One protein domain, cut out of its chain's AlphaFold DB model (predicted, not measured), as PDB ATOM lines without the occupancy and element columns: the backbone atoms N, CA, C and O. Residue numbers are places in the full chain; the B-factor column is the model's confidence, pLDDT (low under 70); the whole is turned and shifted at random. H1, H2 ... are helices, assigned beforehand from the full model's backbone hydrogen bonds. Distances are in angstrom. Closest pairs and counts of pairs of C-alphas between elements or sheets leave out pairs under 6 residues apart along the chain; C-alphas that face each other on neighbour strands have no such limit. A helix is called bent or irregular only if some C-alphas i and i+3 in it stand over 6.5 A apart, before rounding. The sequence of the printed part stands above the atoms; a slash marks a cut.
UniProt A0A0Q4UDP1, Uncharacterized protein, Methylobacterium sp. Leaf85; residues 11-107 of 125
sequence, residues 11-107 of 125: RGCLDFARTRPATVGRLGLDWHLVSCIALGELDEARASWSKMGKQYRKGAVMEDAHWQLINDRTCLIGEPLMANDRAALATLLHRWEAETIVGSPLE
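What this domain is: This is residues 11 to 107 of the 125 residues of an uncharacterized protein of Methylobacterium sp. Leaf85 (UniProt A0A0Q4UDP1). H3 lies in the middle of an all-helix domain, with H4 folded back beside it as a helical hairpin, H1 crossing it on another side and the longest helix, H7, passing across it on a side away from H1. H2 packs on H1 at the corner, H6 packs on H4 just before H7 begins, H5 sits near H3 and H4 without touching a helix, and residues 99 to 106 stick out. The printed part has 97 residues with seven named helices, H1 to H7 in order, and no named strand. It is compact, with a radius of gyration of the C-alphas of 13.9 A, and rounded, spanning 34 by 33 by 30 A.

How they stand to each other: Start at H1, residues 11 to 19, which touches H3, residues 29 to 38, at a steep tilt of 43 degrees, opposite ways; the closest C-alphas, those of Leu 14 and His 32, are 6.9 A apart. H1 and H2, residues 21 to 27, only just touch, only at the corner, with 3 pairs of C-alphas within 8 A, the closest those of Ala 17 and Val 24 at 6.0 A. H3 is the hub, touching three helices. Its hairpin partner H4, residues 42 to 55, touches it at a shallow tilt of 31 degrees, opposite ways, closest at the C-alphas of Leu 33 and Ala 45, 5.3 A. H5, residues 65 to 75, is close to H3 but not clearly touching, with the C-alphas of Asp 30 and Thr 74 closest at 7.1 A. H6, residues 78 to 82, touches H4, closest at the C-alphas of Arg 46 and Leu 81, 6.8 A. H7, residues 86 to 101, only just touches H3, with residues 89 to 93 alone and 3 pairs of C-alphas within 8 A, the closest those of Ala 38 and Leu 93 at 7.3 A; the tilt is steep, 65 degrees, opposite ways. H7 touches H6 only at the corner, with residues 86 to 89 alone, closest at the C-alphas of Pro 80 and Ala 88, 6.1 A. The helix packing is mostly crossed, but only just: 1 of 3 touching pairs given a tilt is shallow. H5 and H7 are apart. Every O i to N i+4 pair is within hydrogen-bond range in H1, H3, H5, H6 and H7; the count is 7 of 10 in H4 and 0 of 3 in H2, where 3 of 4 O i to N i+3 pairs are.

Where its parts are: Find C-alpha 11 at (2.802, -18.225, -15.930); from there H1 runs 12.4 A to C-alpha 19. H2 is irregular, only just, with C-alphas 22 and 25 at 6.8 A; H3 spans 14.4 A. H4 spans 19.5 A and is irregular, with C-alphas 51 and 54 at 7.6 A. H5 spans 15.2 A, H6 is short, and H7 runs 22.7 A to C-alpha 101 at (18.449, -7.388, -24.188).

The domain as a whole: The C-alphas of Ser 50 and Pro 105 are the two farthest apart, 37.9 A. The printed part has no cut; no link is long, and H4 to H5, with 9 residues between them, is short but not tight. Mean pLDDT of the printed part is 88.2; residues 21 to 27 are under 70.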
ATOM      1  N   ARG A  11       3.951 -17.425 -16.390       85.44
ATOM      2  CA  ARG A  11       2.802 -18.225 -15.930       85.44
ATOM      3  C   ARG A  11       1.564 -17.372 -15.656       85.44
ATOM      4  O   ARG A  11       0.493 -17.700 -16.150       85.44
ATOM      5  N   GLY A  12       1.702 -16.263 -14.926       81.12
ATOM      6  CA  GLY A  12       0.582 -15.364 -14.630       81.12
ATOM      7  C   GLY A  12      -0.064 -14.788 -15.895       81.12
ATOM      8  O   GLY A  12      -1.292 -14.764 -16.005       81.12
ATOM      9  N   CYS A  13       0.752 -14.395 -16.876       79.69
ATOM     10  CA  CYS A  13       0.276 -13.961 -18.190       79.69
ATOM     11  C   CYS A  13      -0.423 -15.086 -18.963       79.69
ATOM     12  O   CYS A  13      -1.496 -14.864 -19.528       79.69
ATOM     13  N   LEU A  14       0.155 -16.290 -18.966       82.50
ATOM     14  CA  LEU A  14      -0.403 -17.443 -19.669       82.50
ATOM     15  C   LEU A  14      -1.762 -17.860 -19.093       82.50
ATOM     16  O   LEU A  14      -2.731 -18.021 -19.836       82.50
ATOM     17  N   ASP A  15      -1.860 -17.959 -17.768       84.25
ATOM     18  CA  ASP A  15      -3.099 -18.292 -17.065       84.25
ATOM     19  C   ASP A  15      -4.181 -17.241 -17.331       84.25
ATOM     20  O   ASP A  15      -5.330 -17.572 -17.634       84.25
ATOM     21  N   PHE A  16      -3.814 -15.957 -17.296       80.31
ATOM     22  CA  PHE A  16      -4.731 -14.878 -17.643       80.31
ATOM     23  C   PHE A  16      -5.258 -15.019 -19.078       80.31
ATOM     24  O   PHE A  16      -6.475 -14.964 -19.285       80.31
ATOM     25  N   ALA A  17      -4.375 -15.260 -20.052       78.56
ATOM     26  CA  ALA A  17      -4.755 -15.448 -21.450       78.56
ATOM     27  C   ALA A  17      -5.712 -16.642 -21.633       78.56
ATOM     28  O   ALA A  17      -6.723 -16.521 -22.329       78.56
ATOM     29  N   ARG A  18      -5.461 -17.763 -20.942       80.12
ATOM     30  CA  ARG A  18      -6.315 -18.966 -20.966       80.12
ATOM     31  C   ARG A  18      -7.728 -18.706 -20.448       80.12
ATOM     32  O   ARG A  18      -8.691 -19.200 -21.027       80.12
ATOM     33  N   THR A  19      -7.881 -17.885 -19.405       81.56
ATOM     34  CA  THR A  19      -9.216 -17.515 -18.884       81.56
ATOM     35  C   THR A  19     -10.004 -16.592 -19.814       81.56
ATOM     36  O   THR A  19     -11.205 -16.395 -19.627       81.56
ATOM     37  N   ARG A  20      -9.344 -15.989 -20.809       75.00
ATOM     38  CA  ARG A  20      -9.923 -14.984 -21.704       75.00
ATOM     39  C   ARG A  20      -9.519 -15.275 -23.148       75.00
ATOM     40  O   ARG A  20      -8.756 -14.498 -23.727       75.00
ATOM     41  N   PRO A  21     -10.075 -16.324 -23.778       68.31
ATOM     42  CA  PRO A  21      -9.718 -16.717 -25.143       68.31
ATOM     43  C   PRO A  21      -9.904 -15.582 -26.166       68.31
ATOM     44  O   PRO A  21      -9.133 -15.470 -27.112       68.31
ATOM     45  N   ALA A  22     -10.841 -14.655 -25.931       66.38
ATOM     46  CA  ALA A  22     -11.015 -13.449 -26.750       66.38
ATOM     47  C   ALA A  22      -9.805 -12.484 -26.738       66.38
ATOM     48  O   ALA A  22      -9.689 -11.629 -27.612       66.38
ATOM     49  N   THR A  23      -8.900 -12.591 -25.758       62.00
ATOM     50  CA  THR A  23      -7.660 -11.797 -25.673       62.00
ATOM     51  C   THR A  23      -6.443 -12.484 -26.286       62.00
ATOM     52  O   THR A  23      -5.429 -11.819 -26.478       62.00
ATOM     53  N   VAL A  24      -6.549 -13.762 -26.669       57.31
ATOM     54  CA  VAL A  24      -5.453 -14.531 -27.291       57.31
ATOM     55  C   VAL A  24      -4.955 -13.858 -28.572       57.31
ATOM     56  O   VAL A  24      -3.757 -13.831 -28.824       57.31
ATOM     57  N   GLY A  25      -5.844 -13.199 -29.324       54.78
ATOM     58  CA  GLY A  25      -5.461 -12.427 -30.511       54.78
ATOM     59  C   GLY A  25      -4.528 -11.236 -30.242       54.78
ATOM     60  O   GLY A  25      -3.904 -10.759 -31.180       54.78
ATOM     61  N   ARG A  26      -4.410 -10.753 -28.993       57.84
ATOM     62  CA  ARG A  26      -3.503  -9.645 -28.627       57.84
ATOM     63  C   ARG A  26      -2.093 -10.093 -28.250       57.84
ATOM     64  O   ARG A  26      -1.178  -9.294 -28.386       57.84
ATOM     65  N   LEU A  27      -1.932 -11.319 -27.753       62.28
ATOM     66  CA  LEU A  27      -0.615 -11.871 -27.418       62.28
ATOM     67  C   LEU A  27      -0.066 -12.763 -28.536       62.28
ATOM     68  O   LEU A  27       1.137 -12.945 -28.601       62.28
ATOM     69  N   GLY A  28      -0.912 -13.246 -29.449       71.25
ATOM     70  CA  GLY A  28      -0.484 -14.087 -30.564       71.25
ATOM     71  C   GLY A  28      -0.403 -15.569 -30.189       71.25
ATOM     72  O   GLY A  28      -0.275 -15.956 -29.024       71.25
ATOM     73  N   LEU A  29      -0.543 -16.424 -31.198       76.25
ATOM     74  CA  LEU A  29      -0.504 -17.883 -31.056       76.25
ATOM     75  C   LEU A  29       0.924 -18.402 -30.816       76.25
ATOM     76  O   LEU A  29       1.133 -19.352 -30.061       76.25
ATOM     77  N   ASP A  30       1.889 -17.734 -31.433       79.25
ATOM     78  CA  ASP A  30       3.328 -17.900 -31.281       79.25
ATOM     79  C   ASP A  30       3.791 -17.593 -29.851       79.25
ATOM     80  O   ASP A  30       4.506 -18.397 -29.255       79.25
ATOM     81  N   TRP A  31       3.304 -16.511 -29.235       84.75
ATOM     82  CA  TRP A  31       3.630 -16.205 -27.838       84.75
ATOM     83  C   TRP A  31       3.120 -17.277 -26.867       84.75
ATOM     84  O   TRP A  31       3.838 -17.677 -25.947       84.75
ATOM     85  N   HIS A  32       1.893 -17.774 -27.072       86.81
ATOM     86  CA  HIS A  32       1.321 -18.835 -26.235       86.81
ATOM     87  C   HIS A  32       2.151 -20.120 -26.337       86.81
ATOM     88  O   HIS A  32       2.474 -20.733 -25.320       86.81
ATOM     89  N   LEU A  33       2.550 -20.493 -27.556       90.50
ATOM     90  CA  LEU A  33       3.438 -21.626 -27.807       90.50
ATOM     91  C   LEU A  33       4.773 -21.477 -27.063       90.50
ATOM     92  O   LEU A  33       5.160 -22.383 -26.326       90.50
ATOM     93  N   VAL A  34       5.459 -20.343 -27.230       91.50
ATOM     94  CA  VAL A  34       6.758 -20.081 -26.589       91.50
ATOM     95  C   VAL A  34       6.632 -20.082 -25.062       91.50
ATOM     96  O   VAL A  34       7.488 -20.639 -24.377       91.50
ATOM     97  N   SER A  35       5.532 -19.551 -24.524       91.56
ATOM     98  CA  SER A  35       5.257 -19.542 -23.082       91.56
ATOM     99  C   SER A  35       5.050 -20.948 -22.515       91.56
ATOM    100  O   SER A  35       5.628 -21.272 -21.477       91.56
ATOM    101  N   CYS A  36       4.285 -21.808 -23.200       93.56
ATOM    102  CA  CYS A  36       4.147 -23.215 -22.809       93.56
ATOM    103  C   CYS A  36       5.509 -23.923 -22.806       93.56
ATOM    104  O   CYS A  36       5.820 -24.644 -21.859       93.56
ATOM    105  N   ILE A  37       6.340 -23.687 -23.829       95.56
ATOM    106  CA  ILE A  37       7.689 -24.264 -23.912       95.56
ATOM    107  C   ILE A  37       8.540 -23.806 -22.730       95.56
ATOM    108  O   ILE A  37       9.070 -24.657 -22.025       95.56
ATOM    109  N   ALA A  38       8.627 -22.499 -22.472       94.69
ATOM    110  CA  ALA A  38       9.423 -21.939 -21.378       94.69
ATOM    111  C   ALA A  38       9.015 -22.494 -20.003       94.69
ATOM    112  O   ALA A  38       9.867 -22.756 -19.157       94.69
ATOM    113  N   LEU A  39       7.717 -22.727 -19.787       94.75
ATOM    114  CA  LEU A  39       7.190 -23.305 -18.548       94.75
ATOM    115  C   LEU A  39       7.336 -24.833 -18.456       94.75
ATOM    116  O   LEU A  39       6.968 -25.407 -17.431       94.75
ATOM    117  N   GLY A  40       7.848 -25.496 -19.497       94.88
ATOM    118  CA  GLY A  40       7.980 -26.951 -19.550       94.88
ATOM    119  C   GLY A  40       6.690 -27.702 -19.899       94.88
ATOM    120  O   GLY A  40       6.680 -28.931 -19.854       94.88
ATOM    121  N   GLU A  41       5.619 -27.004 -20.289       95.50
ATOM    122  CA  GLU A  41       4.316 -27.567 -20.676       95.50
ATOM    123  C   GLU A  41       4.360 -28.113 -22.119       95.50
ATOM    124  O   GLU A  41       3.658 -27.651 -23.024       95.50
ATOM    125  N   LEU A  42       5.243 -29.090 -22.361       96.12
ATOM    126  CA  LEU A  42       5.577 -29.556 -23.710       96.12
ATOM    127  C   LEU A  42       4.425 -30.271 -24.421       96.12
ATOM    128  O   LEU A  42       4.317 -30.156 -25.639       96.12
ATOM    129  N   ASP A  43       3.547 -30.970 -23.700       95.12
ATOM    130  CA  ASP A  43       2.358 -31.584 -24.307       95.12
ATOM    131  C   ASP A  43       1.402 -30.530 -24.877       95.12
ATOM    132  O   ASP A  43       0.957 -30.642 -26.022       95.12
ATOM    133  N   GLU A  44       1.163 -29.451 -24.132       92.94
ATOM    134  CA  GLU A  44       0.338 -28.326 -24.588       92.94
ATOM    135  C   GLU A  44       0.998 -27.567 -25.744       92.94
ATOM    136  O   GLU A  44       0.337 -27.169 -26.714       92.94
ATOM    137  N   ALA A  45       2.322 -27.406 -25.688       95.06
ATOM    138  CA  ALA A  45       3.093 -26.850 -26.791       95.06
ATOM    139  C   ALA A  45       2.964 -27.718 -28.056       95.06
ATOM    140  O   ALA A  45       2.699 -27.185 -29.135       95.06
ATOM    141  N   ARG A  46       3.059 -29.052 -27.946       96.00
ATOM    142  CA  ARG A  46       2.867 -29.990 -29.071       96.00
ATOM    143  C   ARG A  46       1.449 -29.941 -29.638       96.00
ATOM    144  O   ARG A  46       1.275 -29.929 -30.860       96.00
ATOM    145  N   ALA A  47       0.435 -29.876 -28.777       92.75
ATOM    146  CA  ALA A  47      -0.960 -29.749 -29.195       92.75
ATOM    147  C   ALA A  47      -1.208 -28.432 -29.952       92.75
ATOM    148  O   ALA A  47      -1.913 -28.411 -30.964       92.75
ATOM    149  N   SER A  48      -0.590 -27.340 -29.495       90.25
ATOM    150  CA  SER A  48      -0.629 -26.038 -30.168       90.25
ATOM    151  C   SER A  48       0.100 -26.090 -31.514       90.25
ATOM    152  O   SER A  48      -0.480 -25.733 -32.542       90.25
ATOM    153  N   TRP A  49       1.324 -26.626 -31.534       93.50
ATOM    154  CA  TRP A  49       2.141 -26.789 -32.738       93.50
ATOM    155  C   TRP A  49       1.436 -27.614 -33.815       93.50
ATOM    156  O   TRP A  49       1.437 -27.236 -34.981       93.50
ATOM    157  N   SER A  50       0.747 -28.691 -33.443       91.12
ATOM    158  CA  SER A  50       0.010 -29.533 -34.397       91.12
ATOM    159  C   SER A  50      -1.101 -28.773 -35.138       91.12
ATOM    160  O   SER A  50      -1.433 -29.100 -36.277       91.12
ATOM    161  N   LYS A  51      -1.672 -27.732 -34.517       88.44
ATOM    162  CA  LYS A  51      -2.740 -26.911 -35.110       88.44
ATOM    163  C   LYS A  51      -2.189 -25.832 -36.043       88.44
ATOM    164  O   LYS A  51      -2.744 -25.625 -37.123       88.44
ATOM    165  N   MET A  52      -1.114 -25.153 -35.633       87.62
ATOM    166  CA  MET A  52      -0.603 -23.949 -36.309       87.62
ATOM    167  C   MET A  52       0.716 -24.144 -37.071       87.62
ATOM    168  O   MET A  52       0.975 -23.420 -38.021       87.62
ATOM    169  N   GLY A  53       1.533 -25.139 -36.719       86.44
ATOM    170  CA  GLY A  53       2.918 -25.295 -37.184       86.44
ATOM    171  C   GLY A  53       3.074 -25.337 -38.705       86.44
ATOM    172  O   GLY A  53       4.030 -24.796 -39.245       86.44
ATOM    173  N   LYS A  54       2.080 -25.884 -39.419       87.81
ATOM    174  CA  LYS A  54       2.035 -25.938 -40.896       87.81
ATOM    175  C   LYS A  54       1.998 -24.567 -41.592       87.81
ATOM    176  O   LYS A  54       2.180 -24.494 -42.807       87.81
ATOM    177  N   GLN A  55       1.675 -23.506 -40.852       86.44
ATOM    178  CA  GLN A  55       1.645 -22.135 -41.361       86.44
ATOM    179  C   GLN A  55       3.060 -21.569 -41.524       86.44
ATOM    180  O   GLN A  55       3.270 -20.724 -42.387       86.44
ATOM    181  N   TYR A  56       4.026 -22.085 -40.761       87.56
ATOM    182  CA  TYR A  56       5.409 -21.628 -40.760       87.56
ATOM    183  C   TYR A  56       6.259 -22.508 -41.673       87.56
ATOM    184  O   TYR A  56       6.211 -23.738 -41.601       87.56
ATOM    185  N   ARG A  57       7.011 -21.882 -42.581       89.06
ATOM    186  CA  ARG A  57       7.741 -22.583 -43.645       89.06
ATOM    187  C   ARG A  57       9.180 -22.086 -43.725       89.06
ATOM    188  O   ARG A  57       9.423 -20.911 -43.998       89.06
ATOM    189  N   LYS A  58      10.137 -23.004 -43.542       90.25
ATOM    190  CA  LYS A  58      11.570 -22.722 -43.717       90.25
ATOM    191  C   LYS A  58      11.816 -22.219 -45.147       90.25
ATOM    192  O   LYS A  58      11.389 -22.865 -46.102       90.25
ATOM    193  N   GLY A  59      12.493 -21.078 -45.281       89.62
ATOM    194  CA  GLY A  59      12.847 -20.483 -46.577       89.62
ATOM    195  C   GLY A  59      11.699 -19.792 -47.318       89.62
ATOM    196  O   GLY A  59      11.884 -19.383 -48.462       89.62
ATOM    197  N   ALA A  60      10.519 -19.656 -46.705       91.94
ATOM    198  CA  ALA A  60       9.465 -18.837 -47.282       91.94
ATOM    199  C   ALA A  60       9.800 -17.345 -47.137       91.94
ATOM    200  O   ALA A  60      10.322 -16.915 -46.108       91.94
ATOM    201  N   VAL A  61       9.478 -16.573 -48.175       93.38
ATOM    202  CA  VAL A  61       9.615 -15.113 -48.189       93.38
ATOM    203  C   VAL A  61       8.271 -14.510 -47.796       93.38
ATOM    204  O   VAL A  61       7.265 -14.762 -48.462       93.38
ATOM    205  N   MET A  62       8.248 -13.767 -46.695       91.62
ATOM    206  CA  MET A  62       7.082 -13.039 -46.202       91.62
ATOM    207  C   MET A  62       7.056 -11.623 -46.783       91.62
ATOM    208  O   MET A  62       8.096 -11.059 -47.118       91.62
ATOM    209  N   GLU A  63       5.864 -11.036 -46.884       89.81
ATOM    210  CA  GLU A  63       5.685  -9.682 -47.432       89.81
ATOM    211  C   GLU A  63       6.274  -8.584 -46.535       89.81
ATOM    212  O   GLU A  63       6.697  -7.544 -47.033       89.81
ATOM    213  N   ASP A  64       6.322  -8.817 -45.221       91.62
ATOM    214  CA  ASP A  64       6.797  -7.855 -44.228       91.62
ATOM    215  C   ASP A  64       7.902  -8.460 -43.347       91.62
ATOM    216  O   ASP A  64       7.865  -9.644 -42.993       91.62
ATOM    217  N   ALA A  65       8.879  -7.632 -42.968       89.31
ATOM    218  CA  ALA A  65      10.034  -8.040 -42.174       89.31
ATOM    219  C   ALA A  65       9.661  -8.562 -40.772       89.31
ATOM    220  O   ALA A  65      10.302  -9.486 -40.270       89.31
ATOM    221  N   HIS A  66       8.613  -8.017 -40.150       85.81
ATOM    222  CA  HIS A  66       8.061  -8.519 -38.894       85.81
ATOM    223  C   HIS A  66       7.546  -9.953 -39.058       85.81
ATOM    224  O   HIS A  66       7.897 -10.833 -38.270       85.81
ATOM    225  N   TRP A  67       6.776 -10.217 -40.118       86.75
ATOM    226  CA  TRP A  67       6.274 -11.561 -40.406       86.75
ATOM    227  C   TRP A  67       7.386 -12.527 -40.815       86.75
ATOM    228  O   TRP A  67       7.333 -13.695 -40.431       86.75
ATOM    229  N   GLN A  68       8.415 -12.052 -41.526       91.75
ATOM    230  CA  GLN A  68       9.607 -12.845 -41.839       91.75
ATOM    231  C   GLN A  68      10.298 -13.316 -40.554       91.75
ATOM    232  O   GLN A  68      10.544 -14.510 -40.391       91.75
ATOM    233  N   LEU A  69      10.531 -12.402 -39.604       88.12
ATOM    234  CA  LEU A  69      11.151 -12.721 -38.318       88.12
ATOM    235  C   LEU A  69      10.331 -13.750 -37.524       88.12
ATOM    236  O   LEU A  69      10.899 -14.709 -36.995       88.12
ATOM    237  N   ILE A  70       9.007 -13.569 -37.449       87.19
ATOM    238  CA  ILE A  70       8.110 -14.516 -36.772       87.19
ATOM    239  C   ILE A  70       8.173 -15.886 -37.451       87.19
ATOM    240  O   ILE A  70       8.295 -16.900 -36.758       87.19
ATOM    241  N   ASN A  71       8.124 -15.939 -38.786       90.56
ATOM    242  CA  ASN A  71       8.207 -17.193 -39.529       90.56
ATOM    243  C   ASN A  71       9.513 -17.935 -39.245       90.56
ATOM    244  O   ASN A  71       9.487 -19.115 -38.886       90.56
ATOM    245  N   ASP A  72      10.640 -17.238 -39.361       92.31
ATOM    246  CA  ASP A  72      11.960 -17.843 -39.237       92.31
ATOM    247  C   ASP A  72      12.209 -18.345 -37.814       92.31
ATOM    248  O   ASP A  72      12.646 -19.484 -37.638       92.31
ATOM    249  N   ARG A  73      11.844 -17.559 -36.790       91.19
ATOM    250  CA  ARG A  73      11.941 -17.987 -35.385       91.19
ATOM    251  C   ARG A  73      11.040 -19.180 -35.093       91.19
ATOM    252  O   ARG A  73      11.496 -20.169 -34.520       91.19
ATOM    253  N   THR A  74       9.784 -19.126 -35.525       91.25
ATOM    254  CA  THR A  74       8.817 -20.192 -35.238       91.25
ATOM    255  C   THR A  74       9.213 -21.504 -35.920       91.25
ATOM    256  O   THR A  74       9.072 -22.573 -35.328       91.25
ATOM    257  N   CYS A  75       9.823 -21.449 -37.111       93.69
ATOM    258  CA  CYS A  75      10.361 -22.625 -37.804       93.69
ATOM    259  C   CYS A  75      11.472 -23.368 -37.040       93.69
ATOM    260  O   CYS A  75      11.709 -24.544 -37.331       93.69
ATOM    261  N   LEU A  76      12.156 -22.722 -36.089       95.38
ATOM    262  CA  LEU A  76      13.193 -23.362 -35.270       95.38
ATOM    263  C   LEU A  76      12.609 -24.246 -34.158       95.38
ATOM    264  O   LEU A  76      13.311 -25.111 -33.648       95.38
ATOM    265  N   ILE A  77      11.335 -24.062 -33.797       95.19
ATOM    266  CA  ILE A  77      10.701 -24.755 -32.666       95.19
ATOM    267  C   ILE A  77      10.319 -26.194 -33.015       95.19
ATOM    268  O   ILE A  77      10.446 -27.089 -32.183       95.19
ATOM    269  N   GLY A  78       9.803 -26.417 -34.225       94.25
ATOM    270  CA  GLY A  78       9.061 -27.639 -34.541       94.25
ATOM    271  C   GLY A  78       9.849 -28.925 -34.319       94.25
ATOM    272  O   GLY A  78       9.365 -29.837 -33.659       94.25
ATOM    273  N   GLU A  79      11.068 -28.985 -34.845       95.56
ATOM    274  CA  GLU A  79      11.936 -30.159 -34.736       95.56
ATOM    275  C   GLU A  79      12.311 -30.495 -33.280       95.56
ATOM    276  O   GLU A  79      11.963 -31.593 -32.837       95.56
ATOM    277  N   PRO A  80      12.908 -29.581 -32.485       97.31
ATOM    278  CA  PRO A  80      13.254 -29.889 -31.098       97.31
ATOM    279  C   PRO A  80      12.017 -30.142 -30.220       97.31
ATOM    280  O   PRO A  80      12.056 -30.994 -29.332       97.31
ATOM    281  N   LEU A  81      10.879 -29.496 -30.501       96.88
ATOM    282  CA  LEU A  81       9.627 -29.746 -29.781       96.88
ATOM    283  C   LEU A  81       9.076 -31.158 -30.018       96.88
ATOM    284  O   LEU A  81       8.620 -31.807 -29.070       96.88
ATOM    285  N   MET A  82       9.107 -31.644 -31.263       95.38
ATOM    286  CA  MET A  82       8.654 -33.004 -31.584       95.38
ATOM    287  C   MET A  82       9.639 -34.065 -31.080       95.38
ATOM    288  O   MET A  82       9.208 -35.136 -30.663       95.38
ATOM    289  N   ALA A  83      10.940 -33.759 -31.068       96.38
ATOM    290  CA  ALA A  83      11.982 -34.644 -30.546       96.38
ATOM    291  C   ALA A  83      12.059 -34.678 -29.007       96.38
ATOM    292  O   ALA A  83      12.844 -35.442 -28.451       96.38
ATOM    293  N   ASN A  84      11.252 -33.863 -28.312       95.31
ATOM    294  CA  ASN A  84      11.332 -33.663 -26.861       95.31
ATOM    295  C   ASN A  84      12.732 -33.204 -26.399       95.31
ATOM    296  O   ASN A  84      13.160 -33.499 -25.282       95.31
ATOM    297  N   ASP A  85      13.440 -32.473 -27.263       97.44
ATOM    298  CA  ASP A  85      14.782 -31.965 -27.008       97.44
ATOM    299  C   ASP A  85      14.704 -30.679 -26.176       97.44
ATOM    300  O   ASP A  85      14.694 -29.552 -26.681       97.44
ATOM    301  N   ARG A  86      14.605 -30.866 -24.857       96.88
ATOM    302  CA  ARG A  86      14.527 -29.769 -23.880       96.88
ATOM    303  C   ARG A  86      15.749 -28.855 -23.946       96.88
ATOM    304  O   ARG A  86      15.598 -27.649 -23.782       96.88
ATOM    305  N   ALA A  87      16.934 -29.408 -24.206       96.50
ATOM    306  CA  ALA A  87      18.176 -28.644 -24.245       96.50
ATOM    307  C   ALA A  87      18.237 -27.733 -25.479       96.50
ATOM    308  O   ALA A  87      18.584 -26.554 -25.360       96.50
ATOM    309  N   ALA A  88      17.841 -28.236 -26.653       97.12
ATOM    310  CA  ALA A  88      17.740 -27.416 -27.857       97.12
ATOM    311  C   ALA A  88      16.678 -26.318 -27.709       97.12
ATOM    312  O   ALA A  88      16.930 -25.167 -28.068       97.12
ATOM    313  N   LEU A  89      15.517 -26.636 -27.124       97.31
ATOM    314  CA  LEU A  89      14.481 -25.641 -26.835       97.31
ATOM    315  C   LEU A  89      14.978 -24.562 -25.862       97.31
ATOM    316  O   LEU A  89      14.803 -23.379 -26.141       97.31
ATOM    317  N   ALA A  90      15.643 -24.937 -24.767       96.25
ATOM    318  CA  ALA A  90      16.223 -23.982 -23.823       96.25
ATOM    319  C   ALA A  90      17.278 -23.088 -24.495       96.25
ATOM    320  O   ALA A  90      17.261 -21.872 -24.324       96.25
ATOM    321  N   THR A  91      18.138 -23.666 -25.337       96.56
ATOM    322  CA  THR A  91      19.140 -22.914 -26.110       96.56
ATOM    323  C   THR A  91      18.488 -21.868 -27.020       96.56
ATOM    324  O   THR A  91      18.964 -20.734 -27.097       96.56
ATOM    325  N   LEU A  92      17.383 -22.219 -27.688       96.06
ATOM    326  CA  LEU A  92      16.618 -21.276 -28.508       96.06
ATOM    327  C   LEU A  92      16.033 -20.133 -27.668       96.06
ATOM    328  O   LEU A  92      16.151 -18.975 -28.067       96.06
ATOM    329  N   LEU A  93      15.448 -20.441 -26.507       94.12
ATOM    330  CA  LEU A  93      14.863 -19.434 -25.620       94.12
ATOM    331  C   LEU A  93      15.915 -18.463 -25.072       94.12
ATOM    332  O   LEU A  93      15.729 -17.253 -25.176       94.12
ATOM    333  N   HIS A  94      17.040 -18.978 -24.566       93.94
ATOM    334  CA  HIS A  94      18.154 -18.156 -24.071       93.94
ATOM    335  C   HIS A  94      18.717 -17.245 -25.155       93.94
ATOM    336  O   HIS A  94      19.001 -16.074 -24.905       93.94
ATOM    337  N   ARG A  95      18.836 -17.753 -26.387       93.69
ATOM    338  CA  ARG A  95      19.255 -16.938 -27.527       93.69
ATOM    339  C   ARG A  95      18.286 -15.779 -27.774       93.69
ATOM    340  O   ARG A  95      18.736 -14.651 -27.945       93.69
ATOM    341  N   TRP A  96      16.980 -16.036 -27.815       92.06
ATOM    342  CA  TRP A  96      15.988 -14.982 -28.065       92.06
ATOM    343  C   TRP A  96      15.888 -13.973 -26.921       92.06
ATOM    344  O   TRP A  96      15.694 -12.783 -27.177       92.06
ATOM    345  N   GLU A  97      16.046 -14.426 -25.677       90.06
ATOM    346  CA  GLU A  97      16.140 -13.543 -24.514       90.06
ATOM    347  C   GLU A  97      17.349 -12.610 -24.651       90.06
ATOM    348  O   GLU A  97      17.182 -11.390 -24.614       90.06
ATOM    349  N   ALA A  98      18.538 -13.157 -24.927       90.44
ATOM    350  CA  ALA A  98      19.752 -12.370 -25.133       90.44
ATOM    351  C   ALA A  98      19.591 -11.350 -26.274       90.44
ATOM    352  O   ALA A  98      19.890 -10.171 -26.093       90.44
ATOM    353  N   GLU A  99      19.048 -11.770 -27.424       89.50
ATOM    354  CA  GLU A  99      18.770 -10.890 -28.573       89.50
ATOM    355  C   GLU A  99      17.847  -9.710 -28.215       89.50
ATOM    356  O   GLU A  99      17.951  -8.651 -28.827       89.50
ATOM    357  N   THR A 100      16.953  -9.869 -27.233       86.44
ATOM    358  CA  THR A 100      16.020  -8.813 -26.798       86.44
ATOM    359  C   THR A 100      16.683  -7.799 -25.863       86.44
ATOM    360  O   THR A 100      16.238  -6.655 -25.762       86.44
ATOM    361  N   ILE A 101      17.744  -8.211 -25.170       88.94
ATOM    362  CA  ILE A 101      18.449  -7.388 -24.188       88.94
ATOM    363  C   ILE A 101      19.583  -6.576 -24.822       88.94
ATOM    364  O   ILE A 101      19.871  -5.484 -24.329       88.94
ATOM    365  N   VAL A 102      20.200  -7.065 -25.902       89.81
ATOM    366  CA  VAL A 102      21.294  -6.368 -26.601       89.81
ATOM    367  C   VAL A 102      20.883  -4.943 -26.995       89.81
ATOM    368  O   VAL A 102      19.858  -4.723 -27.639       89.81
ATOM    369  N   GLY A 103      21.698  -3.961 -26.610       88.81
ATOM    370  CA  GLY A 103      21.469  -2.537 -26.854       88.81
ATOM    371  C   GLY A 103      20.446  -1.888 -25.918       88.81
ATOM    372  O   GLY A 103      20.193  -0.687 -26.032       88.81
ATOM    373  N   SER A 104      19.856  -2.644 -24.987       90.12
ATOM    374  CA  SER A 104      18.915  -2.106 -24.007       90.12
ATOM    375  C   SER A 104      19.643  -1.518 -22.787       90.12
ATOM    376  O   SER A 104      20.709  -1.998 -22.400       90.12
ATOM    377  N   PRO A 105      19.039  -0.548 -22.074       93.00
ATOM    378  CA  PRO A 105      19.568  -0.064 -20.793       93.00
ATOM    379  C   PRO A 105      19.692  -1.145 -19.703       93.00
ATOM    380  O   PRO A 105      20.329  -0.908 -18.679       93.00
ATOM    381  N   LEU A 106      19.060  -2.309 -19.897       88.19
ATOM    382  CA  LEU A 106      19.102  -3.436 -18.968       88.19
ATOM    383  C   LEU A 106      20.293  -4.368 -19.218       88.19
ATOM    384  O   LEU A 106      20.622  -5.149 -18.328       88.19
ATOM    385  N   GLU A 107      20.958  -4.274 -20.374       90.81
ATOM    386  CA  GLU A 107      22.067  -5.155 -20.764       90.81
ATOM    387  C   GLU A 107      23.168  -5.287 -19.696       90.81
ATOM    388  O   GLU A 107      23.536  -6.419 -19.384       90.81
TER     389      GLU A 107